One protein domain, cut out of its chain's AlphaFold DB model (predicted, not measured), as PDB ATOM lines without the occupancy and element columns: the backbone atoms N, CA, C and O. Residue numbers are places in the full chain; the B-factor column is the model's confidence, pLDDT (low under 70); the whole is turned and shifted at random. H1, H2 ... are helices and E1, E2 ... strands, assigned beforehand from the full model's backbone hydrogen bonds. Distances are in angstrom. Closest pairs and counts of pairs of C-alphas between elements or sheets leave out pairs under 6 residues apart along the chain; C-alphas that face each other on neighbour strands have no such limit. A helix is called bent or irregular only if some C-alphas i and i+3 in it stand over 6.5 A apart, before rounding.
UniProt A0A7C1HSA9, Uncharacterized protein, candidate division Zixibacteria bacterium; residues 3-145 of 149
ATOM      1  N   LYS A   3     -47.961 -10.339 -17.318       78.12
ATOM      2  CA  LYS A   3     -48.806 -10.397 -18.516       78.12
ATOM      3  C   LYS A   3     -48.102  -9.733 -19.695       78.12
ATOM      4  O   LYS A   3     -47.464  -8.706 -19.483       78.12
ATOM      5  N   PRO A   4     -48.237 -10.251 -20.928       71.44
ATOM      6  CA  PRO A   4     -47.840  -9.499 -22.112       71.44
ATOM      7  C   PRO A   4     -48.558  -8.147 -22.132       71.44
ATOM      8  O   PRO A   4     -49.743  -8.066 -21.787       71.44
ATOM      9  N   GLN A   5     -47.864  -7.088 -22.535       72.00
ATOM     10  CA  GLN A   5     -48.499  -5.801 -22.779       72.00
ATOM     11  C   GLN A   5     -49.338  -5.909 -24.060       72.00
ATOM     12  O   GLN A   5     -48.832  -5.760 -25.167       72.00
ATOM     13  N   TYR A   6     -50.627  -6.207 -23.906       57.22
ATOM     14  CA  TYR A   6     -51.564  -6.292 -25.023       57.22
ATOM     15  C   TYR A   6     -51.996  -4.897 -25.488       57.22
ATOM     16  O   TYR A   6     -52.616  -4.153 -24.729       57.22
ATOM     17  N   ASN A   7     -51.778  -4.595 -26.768       55.50
ATOM     18  CA  ASN A   7     -52.745  -3.812 -27.535       55.50
ATOM     19  C   ASN A   7     -53.779  -4.817 -28.058       55.50
ATOM     20  O   ASN A   7     -53.393  -5.853 -28.590       55.50
ATOM     21  N   GLN A   8     -55.077  -4.556 -27.884       48.38
ATOM     22  CA  GLN A   8     -56.167  -5.544 -28.037       48.38
ATOM     23  C   GLN A   8     -56.263  -6.243 -29.416       48.38
ATOM     24  O   GLN A   8     -57.056  -7.167 -29.558       48.38
ATOM     25  N   ASN A   9     -55.444  -5.856 -30.401       47.41
ATOM     26  CA  ASN A   9     -55.468  -6.362 -31.775       47.41
ATOM     27  C   ASN A   9     -54.126  -6.928 -32.280       47.41
ATOM     28  O   ASN A   9     -54.023  -7.252 -33.461       47.41
ATOM     29  N   VAL A  10     -53.096  -7.039 -31.436       50.41
ATOM     30  CA  VAL A  10     -51.759  -7.470 -31.871       50.41
ATOM     31  C   VAL A  10     -51.403  -8.793 -31.205       50.41
ATOM     32  O   VAL A  10     -51.424  -8.898 -29.976       50.41
ATOM     33  N   SER A  11     -51.111  -9.817 -32.018       48.62
ATOM     34  CA  SER A  11     -50.502 -11.055 -31.535       48.62
ATOM     35  C   SER A  11     -49.242 -10.711 -30.750       48.62
ATOM     36  O   SER A  11     -48.545  -9.760 -31.068       48.62
ATOM     37  N   THR A  12     -49.004 -11.482 -29.700       50.94
ATOM     38  CA  THR A  12     -47.894 -11.575 -28.732       50.94
ATOM     39  C   THR A  12     -46.443 -11.214 -29.133       50.94
ATOM     40  O   THR A  12     -45.536 -11.436 -28.336       50.94
ATOM     41  N   ASP A  13     -46.178 -10.618 -30.289       54.19
ATOM     42  CA  ASP A  13     -44.851 -10.348 -30.857       54.19
ATOM     43  C   ASP A  13     -44.177  -9.080 -30.295       54.19
ATOM     44  O   ASP A  13     -43.069  -8.703 -30.676       54.19
ATOM     45  N   GLY A  14     -44.839  -8.411 -29.346       59.03
ATOM     46  CA  GLY A  14     -44.361  -7.178 -28.734       59.03
ATOM     47  C   GLY A  14     -43.219  -7.346 -27.732       59.03
ATOM     48  O   GLY A  14     -42.665  -6.327 -27.357       59.03
ATOM     49  N   HIS A  15     -42.859  -8.561 -27.289       73.62
ATOM     50  CA  HIS A  15     -41.804  -8.848 -26.285       73.62
ATOM     51  C   HIS A  15     -41.769  -7.924 -25.041       73.62
ATOM     52  O   HIS A  15     -40.786  -7.907 -24.302       73.62
ATOM     53  N   VAL A  16     -42.843  -7.175 -24.773       78.56
ATOM     54  CA  VAL A  16     -42.991  -6.285 -23.625       78.56
ATOM     55  C   VAL A  16     -44.009  -6.898 -22.679       78.56
ATOM     56  O   VAL A  16     -45.100  -7.305 -23.088       78.56
ATOM     57  N   TYR A  17     -43.651  -6.953 -21.402       81.88
ATOM     58  CA  TYR A  17     -44.454  -7.551 -20.346       81.88
ATOM     59  C   TYR A  17     -44.678  -6.539 -19.227       81.88
ATOM     60  O   TYR A  17     -43.809  -5.729 -18.917       81.88
ATOM     61  N   VAL A  18     -45.858  -6.599 -18.618       81.50
ATOM     62  CA  VAL A  18     -46.215  -5.824 -17.432       81.50
ATOM     63  C   VAL A  18     -46.209  -6.762 -16.233       81.50
ATOM     64  O   VAL A  18     -46.906  -7.782 -16.224       81.50
ATOM     65  N   VAL A  19     -45.436  -6.397 -15.213       82.50
ATOM     66  CA  VAL A  19     -45.442  -7.050 -13.903       82.50
ATOM     67  C   VAL A  19     -46.354  -6.245 -12.979       82.50
ATOM     68  O   VAL A  19     -46.188  -5.039 -12.830       82.50
ATOM     69  N   GLN A  20     -47.361  -6.899 -12.403       79.25
ATOM     70  CA  GLN A  20     -48.334  -6.289 -11.493       79.25
ATOM     71  C   GLN A  20     -48.421  -7.092 -10.197       79.25
ATOM     72  O   GLN A  20     -48.483  -8.327 -10.232       79.25
ATOM     73  N   THR A  21     -48.480  -6.405  -9.062       74.88
ATOM     74  CA  THR A  21     -48.743  -7.022  -7.759       74.88
ATOM     75  C   THR A  21     -50.251  -7.263  -7.606       74.88
ATOM     76  O   THR A  21     -51.076  -6.513  -8.125       74.88
ATOM     77  N   SER A  22     -50.633  -8.376  -6.975       68.44
ATOM     78  CA  SER A  22     -52.042  -8.765  -6.768       68.44
ATOM     79  C   SER A  22     -52.478  -8.706  -5.302       68.44
ATOM     80  O   SER A  22     -53.630  -9.010  -5.000       68.44
ATOM     81  N   HIS A  23     -51.572  -8.333  -4.397       66.75
ATOM     82  CA  HIS A  23     -51.829  -8.201  -2.966       66.75
ATOM     83  C   HIS A  23     -51.982  -6.720  -2.615       66.75
ATOM     84  O   HIS A  23     -51.120  -5.920  -2.958       66.75
ATOM     85  N   THR A  24     -53.106  -6.359  -1.989       62.44
ATOM     86  CA  THR A  24     -53.491  -4.953  -1.751       62.44
ATOM     87  C   THR A  24     -53.963  -4.658  -0.325       62.44
ATOM     88  O   THR A  24     -54.093  -3.495   0.035       62.44
ATOM     89  N   LEU A  25     -54.239  -5.675   0.498       62.16
ATOM     90  CA  LEU A  25     -54.739  -5.513   1.867       62.16
ATOM     91  C   LEU A  25     -53.924  -6.369   2.837       62.16
ATOM     92  O   LEU A  25     -53.762  -7.568   2.615       62.16
ATOM     93  N   GLY A  26     -53.470  -5.752   3.931       74.06
ATOM     94  CA  GLY A  26     -52.771  -6.434   5.029       74.06
ATOM     95  C   GLY A  26     -51.262  -6.613   4.840       74.06
ATOM     96  O   GLY A  26     -50.647  -7.302   5.646       74.06
ATOM     97  N   VAL A  27     -50.682  -6.002   3.807       76.75
ATOM     98  CA  VAL A  27     -49.237  -5.961   3.541       76.75
ATOM     99  C   VAL A  27     -48.852  -4.492   3.389       76.75
ATOM    100  O   VAL A  27     -49.602  -3.742   2.760       76.75
ATOM    101  N   ASP A  28     -47.752  -4.068   4.006       85.81
ATOM    102  CA  ASP A  28     -47.249  -2.706   3.835       85.81
ATOM    103  C   ASP A  28     -46.684  -2.488   2.419       85.81
ATOM    104  O   ASP A  28     -46.348  -3.428   1.695       85.81
ATOM    105  N   GLU A  29     -46.633  -1.228   1.998       85.50
ATOM    106  CA  GLU A  29     -46.191  -0.850   0.653       85.50
ATOM    107  C   GLU A  29     -44.714  -1.189   0.410       85.50
ATOM    108  O   GLU A  29     -44.353  -1.528  -0.715       85.50
ATOM    109  N   GLU A  30     -43.877  -1.151   1.449       88.25
ATOM    110  CA  GLU A  30     -42.442  -1.448   1.382       88.25
ATOM    111  C   GLU A  30     -42.211  -2.925   1.036       88.25
ATOM    112  O   GLU A  30     -41.548  -3.237   0.053       88.25
ATOM    113  N   THR A  31     -42.901  -3.832   1.720       86.19
ATOM    114  CA  THR A  31     -42.917  -5.271   1.449       86.19
ATOM    115  C   THR A  31     -43.455  -5.573   0.048       86.19
ATOM    116  O   THR A  31     -42.967  -6.479  -0.628       86.19
ATOM    117  N   ILE A  32     -44.471  -4.836  -0.424       85.81
ATOM    118  CA  ILE A  32     -44.988  -4.996  -1.796       85.81
ATOM    119  C   ILE A  32     -43.920  -4.600  -2.826       85.81
ATOM    120  O   ILE A  32     -43.804  -5.265  -3.859       85.81
ATOM    121  N   LEU A  33     -43.164  -3.531  -2.562       88.00
ATOM    122  CA  LEU A  33     -42.076  -3.075  -3.425       88.00
ATOM    123  C   LEU A  33     -40.905  -4.062  -3.418       88.00
ATOM    124  O   LEU A  33     -40.478  -4.453  -4.501       88.00
ATOM    125  N   GLU A  34     -40.468  -4.531  -2.249       88.38
ATOM    126  CA  GLU A  34     -39.403  -5.537  -2.114       88.38
ATOM    127  C   GLU A  34     -39.746  -6.818  -2.887       88.38
ATOM    128  O   GLU A  34     -38.981  -7.276  -3.732       88.38
ATOM    129  N   GLN A  35     -40.957  -7.353  -2.700       86.25
ATOM    130  CA  GLN A  35     -41.402  -8.549  -3.425       86.25
ATOM    131  C   GLN A  35     -41.459  -8.337  -4.942       86.25
ATOM    132  O   GLN A  35     -41.208  -9.264  -5.717       86.25
ATOM    133  N   ALA A  36     -41.849  -7.141  -5.389       86.50
ATOM    134  CA  ALA A  36     -41.864  -6.818  -6.808       86.50
ATOM    135  C   ALA A  36     -40.439  -6.723  -7.369       86.50
ATOM    136  O   ALA A  36     -40.190  -7.244  -8.455       86.50
ATOM    137  N   GLU A  37     -39.522  -6.095  -6.634       89.62
ATOM    138  CA  GLU A  37     -38.115  -5.951  -7.004       89.62
ATOM    139  C   GLU A  37     -37.413  -7.307  -7.107       89.62
ATOM    140  O   GLU A  37     -36.749  -7.561  -8.113       89.62
ATOM    141  N   ASP A  38     -37.646  -8.217  -6.161       89.94
ATOM    142  CA  ASP A  38     -37.106  -9.581  -6.191       89.94
ATOM    143  C   ASP A  38     -37.548 -10.339  -7.452       89.94
ATOM    144  O   ASP A  38     -36.745 -10.950  -8.163       89.94
ATOM    145  N   VAL A  39     -38.845 -10.272  -7.774       89.88
ATOM    146  CA  VAL A  39     -39.398 -10.932  -8.963       89.88
ATOM    147  C   VAL A  39     -38.852 -10.304 -10.244       89.88
ATOM    148  O   VAL A  39     -38.503 -11.028 -11.177       89.88
ATOM    149  N   ILE A  40     -38.787  -8.972 -10.317       90.88
ATOM    150  CA  ILE A  40     -38.265  -8.257 -11.489       90.88
ATOM    151  C   ILE A  40     -36.789  -8.600 -11.700       90.88
ATOM    152  O   ILE A  40     -36.407  -8.921 -12.823       90.88
ATOM    153  N   SER A  41     -35.988  -8.595 -10.636       93.12
ATOM    154  CA  SER A  41     -34.560  -8.914 -10.690       93.12
ATOM    155  C   SER A  41     -34.328 -10.333 -11.203       93.12
ATOM    156  O   SER A  41     -33.563 -10.521 -12.147       93.12
ATOM    157  N   GLY A  42     -35.082 -11.317 -10.701       94.31
ATOM    158  CA  GLY A  42     -35.007 -12.689 -11.209       94.31
ATOM    159  C   GLY A  42     -35.380 -12.813 -12.693       94.31
ATOM    160  O   GLY A  42     -34.758 -13.576 -13.430       94.31
ATOM    161  N   ILE A  43     -36.368 -12.045 -13.175       92.94
ATOM    162  CA  ILE A  43     -36.728 -12.016 -14.607       92.94
ATOM    163  C   ILE A  43     -35.596 -11.423 -15.445       92.94
ATOM    164  O   ILE A  43     -35.286 -11.958 -16.508       92.94
ATOM    165  N   VAL A  44     -34.994 -10.328 -14.979       93.62
ATOM    166  CA  VAL A  44     -33.877  -9.664 -15.658       93.62
ATOM    167  C   VAL A  44     -32.674 -10.605 -15.759       93.62
ATOM    168  O   VAL A  44     -32.103 -10.742 -16.836       93.62
ATOM    169  N   GLU A  45     -32.333 -11.319 -14.685       96.31
ATOM    170  CA  GLU A  45     -31.245 -12.306 -14.695       96.31
ATOM    171  C   GLU A  45     -31.493 -13.446 -15.689       96.31
ATOM    172  O   GLU A  45     -30.609 -13.778 -16.481       96.31
ATOM    173  N   MET A  46     -32.701 -14.020 -15.696       95.31
ATOM    174  CA  MET A  46     -33.066 -15.066 -16.658       95.31
ATOM    175  C   MET A  46     -33.002 -14.568 -18.108       95.31
ATOM    176  O   MET A  46     -32.650 -15.328 -19.009       95.31
ATOM    177  N   GLU A  47     -33.345 -13.303 -18.352       94.06
ATOM    178  CA  GLU A  47     -33.311 -12.702 -19.685       94.06
ATOM    179  C   GLU A  47     -31.880 -12.493 -20.187       94.06
ATOM    180  O   GLU A  47     -31.581 -12.871 -21.324       94.06
ATOM    181  N   PHE A  48     -30.982 -12.005 -19.326       95.12
ATOM    182  CA  PHE A  48     -29.561 -11.892 -19.654       95.12
ATOM    183  C   PHE A  48     -28.933 -13.260 -19.930       95.12
ATOM    184  O   PHE A  48     -28.274 -13.429 -20.953       95.12
ATOM    185  N   GLN A  49     -29.214 -14.271 -19.100       96.50
ATOM    186  CA  GLN A  49     -28.738 -15.638 -19.346       96.50
ATOM    187  C   GLN A  49     -29.249 -16.192 -20.682       96.50
ATOM    188  O   GLN A  49     -28.495 -16.797 -21.444       96.50
ATOM    189  N   ALA A  50     -30.523 -15.955 -21.006       94.38
ATOM    190  CA  ALA A  50     -31.092 -16.384 -22.280       94.38
ATOM    191  C   ALA A  50     -30.431 -15.684 -23.479       94.38
ATOM    192  O   ALA A  50     -30.264 -16.309 -24.528       94.38
ATOM    193  N   ARG A  51     -30.045 -14.409 -23.343       94.56
ATOM    194  CA  ARG A  51     -29.294 -13.682 -24.375       94.56
ATOM    195  C   ARG A  51     -27.892 -14.231 -24.556       94.56
ATOM    196  O   ARG A  51     -27.515 -14.482 -25.698       94.56
ATOM    197  N   ASP A  52     -27.172 -14.489 -23.468       95.75
ATOM    198  CA  ASP A  52     -25.835 -15.083 -23.518       95.75
ATOM    199  C   ASP A  52     -25.866 -16.436 -24.242       95.75
ATOM    200  O   ASP A  52     -25.116 -16.661 -25.195       95.75
ATOM    201  N   GLU A  53     -26.811 -17.309 -23.878       96.38
ATOM    202  CA  GLU A  53     -27.003 -18.592 -24.560       96.38
ATOM    203  C   GLU A  53     -27.362 -18.428 -26.043       96.38
ATOM    204  O   GLU A  53     -26.921 -19.208 -26.894       96.38
ATOM    205  N   LEU A  54     -28.191 -17.434 -26.368       93.56
ATOM    206  CA  LEU A  54     -28.598 -17.151 -27.739       93.56
ATOM    207  C   LEU A  54     -27.412 -16.660 -28.579       93.56
ATOM    208  O   LEU A  54     -27.262 -17.085 -29.728       93.56
ATOM    209  N   MET A  55     -26.557 -15.810 -28.007       94.69
ATOM    210  CA  MET A  55     -25.329 -15.334 -28.641       94.69
ATOM    211  C   MET A  55     -24.304 -16.461 -28.791       94.69
ATOM    212  O   MET A  55     -23.651 -16.549 -29.823       94.69
ATOM    213  N   GLU A  56     -24.195 -17.381 -27.837       96.25
ATOM    214  CA  GLU A  56     -23.292 -18.529 -27.963       96.25
ATOM    215  C   GLU A  56     -23.738 -19.489 -29.080       96.25
ATOM    216  O   GLU A  56     -22.930 -19.947 -29.890       96.25
ATOM    217  N   LYS A  57     -25.042 -19.786 -29.151       96.56
ATOM    218  CA  LYS A  57     -25.579 -20.843 -30.025       96.56
ATOM    219  C   LYS A  57     -25.944 -20.364 -31.431       96.56
ATOM    220  O   LYS A  57     -25.946 -21.175 -32.359       96.56
ATOM    221  N   ALA A  58     -26.317 -19.094 -31.598       94.88
ATOM    222  CA  ALA A  58     -26.984 -18.615 -32.811       94.88
ATOM    223  C   ALA A  58     -26.599 -17.185 -33.237       94.88
ATOM    224  O   ALA A  58     -27.380 -16.531 -33.933       94.88
ATOM    225  N   LYS A  59     -25.409 -16.694 -32.857       93.94
ATOM    226  CA  LYS A  59     -24.958 -15.320 -33.154       93.94
ATOM    227  C   LYS A  59     -25.215 -14.879 -34.596       93.94
ATOM    228  O   LYS A  59     -25.887 -13.880 -34.807       93.94
ATOM    229  N   ILE A  60     -24.737 -15.648 -35.578       94.75
ATOM    230  CA  ILE A  60     -24.838 -15.291 -37.006       94.75
ATOM    231  C   ILE A  60     -26.303 -15.197 -37.454       94.75
ATOM    232  O   ILE A  60     -26.669 -14.313 -38.222       94.75
ATOM    233  N   GLN A  61     -27.165 -16.093 -36.973       95.19
ATOM    234  CA  GLN A  61     -28.591 -16.084 -37.296       95.19
ATOM    235  C   GLN A  61     -29.292 -14.863 -36.693       95.19
ATOM    236  O   GLN A  61     -30.195 -14.301 -37.316       95.19
ATOM    237  N   ILE A  62     -28.889 -14.448 -35.490       93.94
ATOM    238  CA  ILE A  62     -29.414 -13.238 -34.859       93.94
ATOM    239  C   ILE A  62     -28.910 -11.990 -35.576       93.94
ATOM    240  O   ILE A  62     -29.723 -11.126 -35.896       93.94
ATOM    241  N   GLU A  63     -27.623 -11.925 -35.909       93.31
ATOM    242  CA  GLU A  63     -27.050 -10.855 -36.728       93.31
ATOM    243  C   GLU A  63     -27.784 -10.724 -38.069       93.31
ATOM    244  O   GLU A  63     -28.266  -9.639 -38.382       93.31
ATOM    245  N   ASP A  64     -27.977 -11.815 -38.823       94.62
ATOM    246  CA  ASP A  64     -28.731 -11.792 -40.090       94.62
ATOM    247  C   ASP A  64     -30.166 -11.285 -39.886       94.62
ATOM    248  O   ASP A  64     -30.647 -10.434 -40.637       94.62
ATOM    249  N   LYS A  65     -30.848 -11.744 -38.828       93.06
ATOM    250  CA  LYS A  65     -32.203 -11.285 -38.497       93.06
ATOM    251  C   LYS A  65     -32.240  -9.783 -38.199       93.06
ATOM    252  O   LYS A  65     -33.149  -9.099 -38.672       93.06
ATOM    253  N   ILE A  66     -31.273  -9.267 -37.441       93.75
ATOM    254  CA  ILE A  66     -31.167  -7.840 -37.110       93.75
ATOM    255  C   ILE A  66     -30.863  -7.034 -38.373       93.75
ATOM    256  O   ILE A  66     -31.565  -6.063 -38.642       93.75
ATOM    257  N   MET A  67     -29.894  -7.457 -39.188       92.31
ATOM    258  CA  MET A  67     -29.515  -6.765 -40.426       92.31
ATOM    259  C   MET A  67     -30.664  -6.723 -41.438       92.31
ATOM    260  O   MET A  67     -30.923  -5.682 -42.045       92.31
ATOM    261  N   ARG A  68     -31.429  -7.814 -41.577       93.94
ATOM    262  CA  ARG A  68     -32.675  -7.817 -42.363       93.94
ATOM    263  C   ARG A  68     -33.689  -6.826 -41.810       93.94
ATOM    264  O   ARG A  68     -34.310  -6.103 -42.584       93.94
ATOM    265  N   GLY A  69     -33.834  -6.773 -40.487       93.75
ATOM    266  CA  GLY A  69     -34.688  -5.802 -39.811       93.75
ATOM    267  C   GLY A  69     -34.295  -4.361 -40.138       93.75
ATOM    268  O   GLY A  69     -35.154  -3.579 -40.534       93.75
ATOM    269  N   ILE A  70     -33.000  -4.034 -40.067       93.31
ATOM    270  CA  ILE A  70     -32.463  -2.722 -40.461       93.31
ATOM    271  C   ILE A  70     -32.818  -2.424 -41.919       93.31
ATOM    272  O   ILE A  70     -33.363  -1.362 -42.210       93.31
ATOM    273  N   GLY A  71     -32.575  -3.369 -42.831       93.50
ATOM    274  CA  GLY A  71     -32.879  -3.199 -44.253       93.50
ATOM    275  C   GLY A  71     -34.364  -2.939 -44.529       93.50
ATOM    276  O   GLY A  71     -34.692  -2.090 -45.361       93.50
ATOM    277  N   ILE A  72     -35.262  -3.623 -43.810       95.44
ATOM    278  CA  ILE A  72     -36.712  -3.391 -43.887       95.44
ATOM    279  C   ILE A  72     -37.043  -1.995 -43.362       95.44
ATOM    280  O   ILE A  72     -37.659  -1.214 -44.083       95.44
ATOM    281  N   VAL A  73     -36.601  -1.652 -42.148       94.31
ATOM    282  CA  VAL A  73     -36.862  -0.345 -41.526       94.31
ATOM    283  C   VAL A  73     -36.339   0.798 -42.393       94.31
ATOM    284  O   VAL A  73     -37.039   1.792 -42.525       94.31
ATOM    285  N   ALA A  74     -35.187   0.640 -43.048       93.38
ATOM    286  CA  ALA A  74     -34.591   1.646 -43.926       93.38
ATOM    287  C   ALA A  74     -35.371   1.887 -45.233       93.38
ATOM    288  O   ALA A  74     -35.305   2.982 -45.789       93.38
ATOM    289  N   ASN A  75     -36.116   0.897 -45.746       94.69
ATOM    290  CA  ASN A  75     -36.639   0.941 -47.121       94.69
ATOM    291  C   ASN A  75     -38.153   0.735 -47.257       94.69
ATOM    292  O   ASN A  75     -38.749   1.209 -48.230       94.69
ATOM    293  N   ALA A  76     -38.787   0.023 -46.324       96.19
ATOM    294  CA  ALA A  76     -40.200  -0.325 -46.404       96.19
ATOM    295  C   ALA A  76     -41.066   0.932 -46.492       96.19
ATOM    296  O   ALA A  76     -40.790   1.928 -45.830       96.19
ATOM    297  N   ARG A  77     -42.117   0.897 -47.319       96.38
ATOM    298  CA  ARG A  77     -43.064   2.016 -47.504       96.38
ATOM    299  C   ARG A  77     -44.338   1.880 -46.682       96.38
ATOM    300  O   ARG A  77     -45.017   2.877 -46.473       96.38
ATOM    301  N   MET A  78     -44.621   0.674 -46.211       97.06
ATOM    302  CA  MET A  78     -45.707   0.339 -45.302       97.06
ATOM    303  C   MET A  78     -45.162  -0.685 -44.314       97.06
ATOM    304  O   MET A  78     -44.462  -1.604 -44.735       97.06
ATOM    305  N   ILE A  79     -45.451  -0.508 -43.029       95.69
ATOM    306  CA  ILE A  79     -45.090  -1.451 -41.967       95.69
ATOM    307  C   ILE A  79     -46.322  -1.603 -41.092       95.69
ATOM    308  O   ILE A  79     -46.784  -0.605 -40.537       95.69
ATOM    309  N   GLY A  80     -46.846  -2.821 -40.959       93.06
ATOM    310  CA  GLY A  80     -47.999  -3.096 -40.096       93.06
ATOM    311  C   GLY A  80     -47.666  -2.927 -38.608       93.06
ATOM    312  O   GLY A  80     -46.502  -2.871 -38.223       93.06
ATOM    313  N   GLU A  81     -48.674  -2.864 -37.732       89.00
ATOM    314  CA  GLU A  81     -48.432  -2.663 -36.290       89.00
ATOM    315  C   GLU A  81     -47.609  -3.806 -35.663       89.00
ATOM    316  O   GLU A  81     -46.579  -3.552 -35.038       89.00
ATOM    317  N   ALA A  82     -48.022  -5.061 -35.871       87.00
ATOM    318  CA  ALA A  82     -47.328  -6.234 -35.330       87.00
ATOM    319  C   ALA A  82     -45.887  -6.351 -35.857       87.00
ATOM    320  O   ALA A  82     -44.948  -6.567 -35.093       87.00
ATOM    321  N   GLU A  83     -45.714  -6.142 -37.164       91.00
ATOM    322  CA  GLU A  83     -44.408  -6.136 -37.824       91.00
ATOM    323  C   GLU A  83     -43.510  -5.021 -37.272       91.00
ATOM    324  O   GLU A  83     -42.350  -5.264 -36.952       91.00
ATOM    325  N   GLY A  84     -44.055  -3.815 -37.091       91.75
ATOM    326  CA  GLY A  84     -43.329  -2.679 -36.535       91.75
ATOM    327  C   GLY A  84     -42.798  -2.950 -35.130       91.75
ATOM    328  O   GLY A  84     -41.639  -2.643 -34.850       91.75
ATOM    329  N   TYR A  85     -43.597  -3.576 -34.257       90.12
ATOM    330  CA  TYR A  85     -43.123  -3.966 -32.927       90.12
ATOM    331  C   TYR A  85     -42.056  -5.059 -32.990       90.12
ATOM    332  O   TYR A  85     -41.036  -4.946 -32.310       90.12
ATOM    333  N   ALA A  86     -42.240  -6.081 -33.829       89.88
ATOM    334  CA  ALA A  86     -41.249  -7.141 -33.997       89.88
ATOM    335  C   ALA A  86     -39.900  -6.588 -34.498       89.88
ATOM    336  O   ALA A  86     -38.848  -6.955 -33.969       89.88
ATOM    337  N   LEU A  87     -39.928  -5.664 -35.466       92.38
ATOM    338  CA  LEU A  87     -38.744  -4.972 -35.980       92.38
ATOM    339  C   LEU A  87     -38.078  -4.124 -34.894       92.38
ATOM    340  O   LEU A  87     -36.887  -4.293 -34.646       92.38
ATOM    341  N   ALA A  88     -38.834  -3.265 -34.204       92.00
ATOM    342  CA  ALA A  88     -38.295  -2.418 -33.140       92.00
ATOM    343  C   ALA A  88     -37.633  -3.246 -32.026       92.00
ATOM    344  O   ALA A  88     -36.544  -2.912 -31.564       92.00
ATOM    345  N   ASN A  89     -38.236  -4.373 -31.638       90.88
ATOM    346  CA  ASN A  89     -37.674  -5.268 -30.629       90.88
ATOM    347  C   ASN A  89     -36.397  -5.973 -31.090       90.88
ATOM    348  O   ASN A  89     -35.437  -6.043 -30.323       90.88
ATOM    349  N   ALA A  90     -36.370  -6.477 -32.326       91.75
ATOM    350  CA  ALA A  90     -35.176  -7.101 -32.888       91.75
ATOM    351  C   ALA A  90     -34.015  -6.099 -32.967       91.75
ATOM    352  O   ALA A  90     -32.893  -6.418 -32.585       91.75
ATOM    353  N   LEU A  91     -34.303  -4.869 -33.393       92.75
ATOM    354  CA  LEU A  91     -33.324  -3.788 -33.446       92.75
ATOM    355  C   LEU A  91     -32.843  -3.366 -32.056       92.75
ATOM    356  O   LEU A  91     -31.651  -3.138 -31.875       92.75
ATOM    357  N   ARG A  92     -33.737  -3.319 -31.062       92.12
ATOM    358  CA  ARG A  92     -33.374  -3.034 -29.666       92.12
ATOM    359  C   ARG A  92     -32.449  -4.104 -29.094       92.12
ATOM    360  O   ARG A  92     -31.463  -3.742 -28.460       92.12
ATOM    361  N   LEU A  93     -32.734  -5.385 -29.352       92.69
ATOM    362  CA  LEU A  93     -31.838  -6.489 -28.995       92.69
ATOM    363  C   LEU A  93     -30.474  -6.297 -29.666       92.69
ATOM    364  O   LEU A  93     -29.457  -6.271 -28.982       92.69
ATOM    365  N   GLY A  94     -30.458  -6.075 -30.982       92.94
ATOM    366  CA  GLY A  94     -29.221  -5.852 -31.724       92.94
ATOM    367  C   GLY A  94     -28.386  -4.695 -31.184       92.94
ATOM    368  O   GLY A  94     -27.179  -4.846 -31.025       92.94
ATOM    369  N   ALA A  95     -29.023  -3.575 -30.842       92.69
ATOM    370  CA  ALA A  95     -28.345  -2.431 -30.250       92.69
ATOM    371  C   ALA A  95     -27.790  -2.735 -28.851       92.69
ATOM    372  O   ALA A  95     -26.674  -2.324 -28.544       92.69
ATOM    373  N   SER A  96     -28.523  -3.481 -28.015       91.88
ATOM    374  CA  SER A  96     -28.019  -3.880 -26.692       91.88
ATOM    375  C   SER A  96     -26.860  -4.876 -26.748       91.88
ATOM    376  O   SER A  96     -25.975  -4.796 -25.906       91.88
ATOM    377  N   GLU A  97     -26.827  -5.756 -27.753       92.50
ATOM    378  CA  GLU A  97     -25.742  -6.729 -27.953       92.50
ATOM    379  C   GLU A  97     -24.559  -6.154 -28.766       92.50
ATOM    380  O   GLU A  97     -23.601  -6.861 -29.074       92.50
ATOM    381  N   GLY A  98     -24.615  -4.875 -29.162       89.88
ATOM    382  CA  GLY A  98     -23.563  -4.222 -29.953       89.88
ATOM    383  C   GLY A  98     -23.478  -4.674 -31.418       89.88
ATOM    384  O   GLY A  98     -22.455  -4.467 -32.071       89.88
ATOM    385  N   LEU A  99     -24.544  -5.269 -31.957       89.94
ATOM    386  CA  LEU A  99     -24.603  -5.831 -33.314       89.94
ATOM    387  C   LEU A  99     -24.970  -4.797 -34.396       89.94
ATOM    388  O   LEU A  99     -24.984  -5.123 -35.577       89.94
ATOM    389  N   THR A 100     -25.289  -3.557 -34.017       81.38
ATOM    390  CA  THR A 100     -25.776  -2.485 -34.913       81.38
ATOM    391  C   THR A 100     -24.752  -1.368 -35.131       81.38
ATOM    392  O   THR A 100     -25.140  -0.255 -35.473       81.38
ATOM    393  N   THR A 101     -23.466  -1.651 -34.905       66.69
ATOM    394  CA  THR A 101     -22.444  -0.836 -34.215       66.69
ATOM    395  C   THR A 101     -22.097   0.568 -34.746       66.69
ATOM    396  O   THR A 101     -21.182   1.169 -34.202       66.69
ATOM    397  N   GLU A 102     -22.835   1.129 -35.710       68.25
ATOM    398  CA  GLU A 102     -22.803   2.555 -36.120       68.25
ATOM    399  C   GLU A 102     -24.159   3.081 -36.650       68.25
ATOM    400  O   GLU A 102     -24.359   4.279 -36.822       68.25
ATOM    401  N   THR A 103     -25.122   2.192 -36.888       71.69
ATOM    402  CA  THR A 103     -26.378   2.476 -37.588       71.69
ATOM    403  C   THR A 103     -27.501   2.937 -36.660       71.69
ATOM    404  O   THR A 103     -28.372   3.725 -37.035       71.69
ATOM    405  N   LEU A 104     -27.537   2.367 -35.455       84.06
ATOM    406  CA  LEU A 104     -28.642   2.532 -34.522       84.06
ATOM    407  C   LEU A 104     -28.148   2.303 -33.095       84.06
ATOM    408  O   LEU A 104     -27.696   1.205 -32.767       84.06
ATOM    409  N   ASP A 105     -28.257   3.328 -32.252       87.25
ATOM    410  CA  ASP A 105     -27.998   3.200 -30.820       87.25
ATOM    411  C   ASP A 105     -29.223   2.645 -30.070       87.25
ATOM    412  O   ASP A 105     -30.342   2.582 -30.591       87.25
ATOM    413  N   LEU A 106     -29.012   2.215 -28.822       87.62
ATOM    414  CA  LEU A 106     -30.067   1.608 -28.006       87.62
ATOM    415  C   LEU A 106     -31.244   2.565 -27.763       87.62
ATOM    416  O   LEU A 106     -32.393   2.119 -27.697       87.62
ATOM    417  N   LEU A 107     -30.971   3.868 -27.640       88.88
ATOM    418  CA  LEU A 107     -32.002   4.881 -27.434       88.88
ATOM    419  C   LEU A 107     -32.906   4.987 -28.666       88.88
ATOM    420  O   LEU A 107     -34.112   4.795 -28.544       88.88
ATOM    421  N   SER A 108     -32.323   5.171 -29.848       86.94
ATOM    422  CA  SER A 108     -33.033   5.249 -31.129       86.94
ATOM    423  C   SER A 108     -33.812   3.960 -31.401       86.94
ATOM    424  O   SER A 108     -34.968   4.000 -31.819       86.94
ATOM    425  N   ALA A 109     -33.228   2.793 -31.099       87.62
ATOM    426  CA  ALA A 109     -33.925   1.512 -31.217       87.62
ATOM    427  C   ALA A 109     -35.138   1.415 -30.274       87.62
ATOM    428  O   ALA A 109     -36.182   0.874 -30.640       87.62
ATOM    429  N   THR A 110     -35.022   1.964 -29.064       88.12
ATOM    430  CA  THR A 110     -36.121   2.024 -28.090       88.12
ATOM    431  C   THR A 110     -37.206   3.012 -28.528       88.12
ATOM    432  O   THR A 110     -38.398   2.739 -28.359       88.12
ATOM    433  N   GLU A 111     -36.821   4.134 -29.135       90.19
ATOM    434  CA  GLU A 111     -37.741   5.137 -29.674       90.19
ATOM    435  C   GLU A 111     -38.615   4.577 -30.799       90.19
ATOM    436  O   GLU A 111     -39.813   4.860 -30.812       90.19
ATOM    437  N   LEU A 112     -38.077   3.717 -31.676       91.19
ATOM    438  CA  LEU A 112     -38.856   3.059 -32.736       91.19
ATOM    439  C   LEU A 112     -40.109   2.361 -32.183       91.19
ATOM    440  O   LEU A 112     -41.197   2.491 -32.747       91.19
ATOM    441  N   TYR A 113     -39.999   1.683 -31.035       89.62
ATOM    442  CA  TYR A 113     -41.153   1.037 -30.402       89.62
ATOM    443  C   TYR A 113     -42.222   2.054 -29.974       89.62
ATOM    444  O   TYR A 113     -43.418   1.801 -30.122       89.62
ATOM    445  N   GLN A 114     -41.815   3.215 -29.450       89.00
ATOM    446  CA  GLN A 114     -42.754   4.264 -29.040       89.00
ATOM    447  C   GLN A 114     -43.401   4.937 -30.250       89.00
ATOM    448  O   GLN A 114     -44.627   5.065 -30.283       89.00
ATOM    449  N   LEU A 115     -42.599   5.296 -31.252       89.94
ATOM    450  CA  LEU A 115     -43.045   5.938 -32.489       89.94
ATOM    451  C   LEU A 115     -43.988   5.047 -33.302       89.94
ATOM    452  O   LEU A 115     -44.873   5.557 -33.979       89.94
ATOM    453  N   GLY A 116     -43.853   3.723 -33.197       89.00
ATOM    454  CA  GLY A 116     -44.729   2.769 -33.877       89.00
ATOM    455  C   GLY A 116     -46.149   2.688 -33.312       89.00
ATOM    456  O   GLY A 116     -47.039   2.144 -33.979       89.00
ATOM    457  N   LYS A 117     -46.384   3.233 -32.108       89.06
ATOM    458  CA  LYS A 117     -47.691   3.192 -31.445       89.06
ATOM    459  C   LYS A 117     -48.692   4.126 -32.126       89.06
ATOM    460  O   LYS A 117     -48.341   5.269 -32.433       89.06
ATOM    461  N   PRO A 118     -49.974   3.728 -32.231       88.81
ATOM    462  CA  PRO A 118     -50.989   4.551 -32.877       88.81
ATOM    463  C   PRO A 118     -51.095   5.984 -32.345       88.81
ATOM    464  O   PRO A 118     -51.191   6.925 -33.126       88.81
ATOM    465  N   ALA A 119     -51.025   6.161 -31.022       88.81
ATOM    466  CA  ALA A 119     -51.122   7.478 -30.396       88.81
ATOM    467  C   ALA A 119     -49.973   8.420 -30.800       88.81
ATOM    468  O   ALA A 119     -50.219   9.599 -31.037       88.81
ATOM    469  N   HIS A 120     -48.744   7.905 -30.927       89.12
ATOM    470  CA  HIS A 120     -47.601   8.706 -31.372       89.12
ATOM    471  C   HIS A 120     -47.708   9.048 -32.856       89.12
ATOM    472  O   HIS A 120     -47.529  10.205 -33.218       89.12
ATOM    473  N   ILE A 121     -48.093   8.084 -33.698       91.62
ATOM    474  CA  ILE A 121     -48.303   8.319 -35.135       91.62
ATOM    475  C   ILE A 121     -49.333   9.435 -35.357       91.62
ATOM    476  O   ILE A 121     -49.099  10.348 -36.146       91.62
ATOM    477  N   VAL A 122     -50.452   9.400 -34.627       91.31
ATOM    478  CA  VAL A 122     -51.487  10.441 -34.706       91.31
ATOM    479  C   VAL A 122     -50.974  11.788 -34.196       91.31
ATOM    480  O   VAL A 122     -51.252  12.808 -34.821       91.31
ATOM    481  N   ALA A 123     -50.206  11.804 -33.104       89.00
ATOM    482  CA  ALA A 123     -49.646  13.031 -32.536       89.00
ATOM    483  C   ALA A 123     -48.588  13.695 -33.437       89.00
ATOM    484  O   ALA A 123     -48.477  14.918 -33.443       89.00
ATOM    485  N   CYS A 124     -47.829  12.908 -34.205       86.44
ATOM    486  CA  CYS A 124     -46.872  13.409 -35.194       86.44
ATOM    487  C   CYS A 124     -47.542  13.858 -36.506       86.44
ATOM    488  O   CYS A 124     -46.918  14.551 -37.309       86.44
ATOM    489  N   GLY A 125     -48.791  13.453 -36.745       83.06
ATOM    490  CA  GLY A 125     -49.550  13.818 -37.934       83.06
ATOM    491  C   GLY A 125     -50.134  15.230 -37.875       83.06
ATOM    492  O   GLY A 125     -50.264  15.849 -36.820       83.06
ATOM    493  N   SER A 126     -50.531  15.755 -39.035       80.44
ATOM    494  CA  SER A 126     -51.210  17.053 -39.098       80.44
ATOM    495  C   SER A 126     -52.692  16.920 -38.727       80.44
ATOM    496  O   SER A 126     -53.384  16.069 -39.300       80.44
ATOM    497  N   PRO A 127     -53.225  17.783 -37.840       72.44
ATOM    498  CA  PRO A 127     -54.655  17.817 -37.569       72.44
ATOM    499  C   PRO A 127     -55.390  18.137 -38.878       72.44
ATOM    500  O   PRO A 127     -55.057  19.114 -39.548       72.44
ATOM    501  N   ASN A 128     -56.380  17.313 -39.238       73.69
ATOM    502  CA  ASN A 128     -57.202  17.365 -40.465       73.69
ATOM    503  C   ASN A 128     -56.696  16.590 -41.695       73.69
ATOM    504  O   ASN A 128     -57.358  16.629 -42.733       73.69
ATOM    505  N   ILE A 129     -55.596  15.841 -41.601       82.56
ATOM    506  CA  ILE A 129     -55.200  14.899 -42.659       82.56
ATOM    507  C   ILE A 129     -55.597  13.483 -42.237       82.56
ATOM    508  O   ILE A 129     -55.363  13.079 -41.099       82.56
ATOM    509  N   LYS A 130     -56.210  12.713 -43.146       86.12
ATOM    510  CA  LYS A 130     -56.432  11.281 -42.915       86.12
ATOM    511  C   LYS A 130     -55.069  10.590 -42.878       86.12
ATOM    512  O   LYS A 130     -54.379  10.549 -43.893       86.12
ATOM    513  N   ILE A 131     -54.707  10.056 -41.719       88.00
ATOM    514  CA  ILE A 131     -53.440   9.357 -41.506       88.00
ATOM    515  C   ILE A 131     -53.602   7.898 -41.929       88.00
ATOM    516  O   ILE A 131     -54.541   7.222 -41.500       88.00
ATOM    517  N   ASP A 132     -52.689   7.418 -42.769       94.31
ATOM    518  CA  ASP A 132     -52.506   5.990 -43.005       94.31
ATOM    519  C   ASP A 132     -51.458   5.472 -42.015       94.31
ATOM    520  O   ASP A 132     -50.295   5.874 -42.057       94.31
ATOM    521  N   MET A 133     -51.891   4.616 -41.089       92.62
ATOM    522  CA  MET A 133     -51.065   4.185 -39.961       92.62
ATOM    523  C   MET A 133     -49.808   3.445 -40.408       92.62
ATOM    524  O   MET A 133     -48.752   3.633 -39.809       92.62
ATOM    525  N   ASP A 134     -49.907   2.620 -41.446       95.31
ATOM    526  CA  ASP A 134     -48.816   1.746 -41.863       95.31
ATOM    527  C   ASP A 134     -47.789   2.505 -42.699       95.31
ATOM    528  O   ASP A 134     -46.583   2.293 -42.538       95.31
ATOM    529  N   ILE A 135     -48.252   3.442 -43.533       96.00
ATOM    530  CA  ILE A 135     -47.374   4.355 -44.272       96.00
ATOM    531  C   ILE A 135     -46.651   5.292 -43.302       96.00
ATOM    532  O   ILE A 135     -45.424   5.408 -43.358       96.00
ATOM    533  N   SER A 136     -47.385   5.933 -42.387       95.00
ATOM    534  CA  SER A 136     -46.795   6.869 -41.428       95.00
ATOM    535  C   SER A 136     -45.841   6.174 -40.457       95.00
ATOM    536  O   SER A 136     -44.786   6.726 -40.152       95.00
ATOM    537  N   ARG A 137     -46.136   4.938 -40.028       95.00
ATOM    538  CA  ARG A 137     -45.200   4.130 -39.230       95.00
ATOM    539  C   ARG A 137     -43.897   3.887 -39.975       95.00
ATOM    540  O   ARG A 137     -42.832   4.144 -39.425       95.00
ATOM    541  N   ALA A 138     -43.984   3.434 -41.226       95.69
ATOM    542  CA  ALA A 138     -42.809   3.190 -42.053       95.69
ATOM    543  C   ALA A 138     -41.981   4.465 -42.266       95.69
ATOM    544  O   ALA A 138     -40.755   4.419 -42.281       95.69
ATOM    545  N   GLU A 139     -42.637   5.615 -42.429       94.19
ATOM    546  CA  GLU A 139     -41.967   6.909 -42.547       94.19
ATOM    547  C   GLU A 139     -41.241   7.331 -41.270       94.19
ATOM    548  O   GLU A 139     -40.059   7.663 -41.342       94.19
ATOM    549  N   LEU A 140     -41.898   7.259 -40.110       93.12
ATOM    550  CA  LEU A 140     -41.260   7.555 -38.825       93.12
ATOM    551  C   LEU A 140     -40.059   6.638 -38.582       93.12
ATOM    552  O   LEU A 140     -38.991   7.108 -38.211       93.12
ATOM    553  N   PHE A 141     -40.216   5.346 -38.868       94.31
ATOM    554  CA  PHE A 141     -39.169   4.342 -38.702       94.31
ATOM    555  C   PHE A 141     -37.929   4.655 -39.548       94.31
ATOM    556  O   PHE A 141     -36.815   4.645 -39.025       94.31
ATOM    557  N   ARG A 142     -38.120   5.010 -40.826       92.81
ATOM    558  CA  ARG A 142     -37.027   5.442 -41.711       92.81
ATOM    559  C   ARG A 142     -36.352   6.720 -41.222       92.81
ATOM    560  O   ARG A 142     -35.135   6.801 -41.268       92.81
ATOM    561  N   ASN A 143     -37.126   7.703 -40.768       90.31
ATOM    562  CA  ASN A 143     -36.588   9.001 -40.347       90.31
ATOM    563  C   ASN A 143     -35.787   8.912 -39.039       90.31
ATOM    564  O   ASN A 143     -34.857   9.691 -38.836       90.31
ATOM    565  N   THR A 144     -36.146   7.982 -38.151       88.69
ATOM    566  CA  THR A 144     -35.404   7.715 -36.912       88.69
ATOM    567  C   THR A 144     -34.129   6.915 -37.169       88.69
ATOM    568  O   THR A 144     -33.129   7.106 -36.477       88.69
ATOM    569  N   LEU A 145     -34.141   6.020 -38.158       86.12
ATOM    570  CA  LEU A 145     -32.987   5.196 -38.489       86.12
ATOM    571  C   LEU A 145     -31.905   6.030 -39.198       86.12
ATOM    572  O   LEU A 145     -32.087   6.481 -40.325       86.12
TER     573      LEU A 145
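Overview. This is residues 3 to 145 of the 149 residues of an uncharacterized protein of candidate division Zixibacteria bacterium (UniProt A0A7C1HSA9). One very long helix, H1, is bent into a wide L; its second arm, H1b, packs across a small up-and-down bundle of H2, H3 and H5, with the short H4 beside H5, while its first arm, H1a, reaches far out from this body. The first residues, 3 to 16, loop through the opening between the arms and lead into the short strand E1, near H1a. The printed part has 143 residues, with one named strand and five named helices in the order E1, H1, H2, H3, H4, H5; the class is mostly helix. The whole is loose, with a radius of gyration of the C-alphas of 17.9 A, and flat, spanning 53 by 45 by 24 A.

Arrangement. H1, residues 29 to 75, was assigned as one helix by its hydrogen bonds but is bent: C-alphas 57 and 60 are 9.0 A apart. Its arms H1a, residues 29 to 57, and H1b, residues 60 to 75, stand about perpendicular at 78 degrees. H1b touches H2, residues 81 to 96, at a steep tilt of 55 degrees, opposite ways; the closest C-alphas, of Gly 69 and Leu 87, are 5.6 A apart. H2 and H3, residues 106 to 115, form a helical hairpin at a shallow tilt of 12 degrees, with the C-alphas of Arg 92 and Ala 109 closest at 4.8 A. H3 touches H5, residues 133 to 144, opposite ways at a shallow tilt of 21 degrees; the closest C-alphas, of Leu 112 and Phe 141, are 6.1 A apart. H2, H3 and H5 are an up-and-down bundle, each running against the one before it. With residues 73 to 75 alone, H1b touches residues 138 to 142 of H5, closest at the C-alphas of Ala 74 and Arg 142, 5.0 A; the tilt of 72 degrees is only just about perpendicular. H4, residues 118 to 124, touches H5 at a steep tilt of 60 degrees, with the C-alphas of Ile 121 and Arg 137 closest at 6.6 A. H1a is apart from H2, H3, H4 and H5. E1, residues 17 to 19, pairs with no named strand, but residues 3 to 4 pair antiparallel with its residues 17 to 18. Every O i to N i+4 pair is within hydrogen-bond range in H1a, H1b, H2, H4 and H5; in H3, 4 of 6 are.

Along the chain. E1 begins at C-alpha 17, (-44.454, -7.551, -20.346). H1a is 42.0 A long, H1b 22.5 A, H2 22.6 A, H3 14.4 A, H4 10.0 A and H5 16.3 A. H1a ends at C-alpha 57, (-25.579, -20.843, -30.025), and H5 at C-alpha 144, (-35.404, 7.715, -36.912).

Size, cuts and confidence. The two C-alphas farthest apart, of Gly 26 and Asn 75, are 55.1 A apart. Residues 25 to 31, of which 29 to 31 belong to H1, and residues 41 to 50 of H1 stand free. The printed part has no cut, and no link is long. The mean pLDDT of the printed part is 86.3; residues 6 to 14, 22 to 25 and 101 to 102 are under 70.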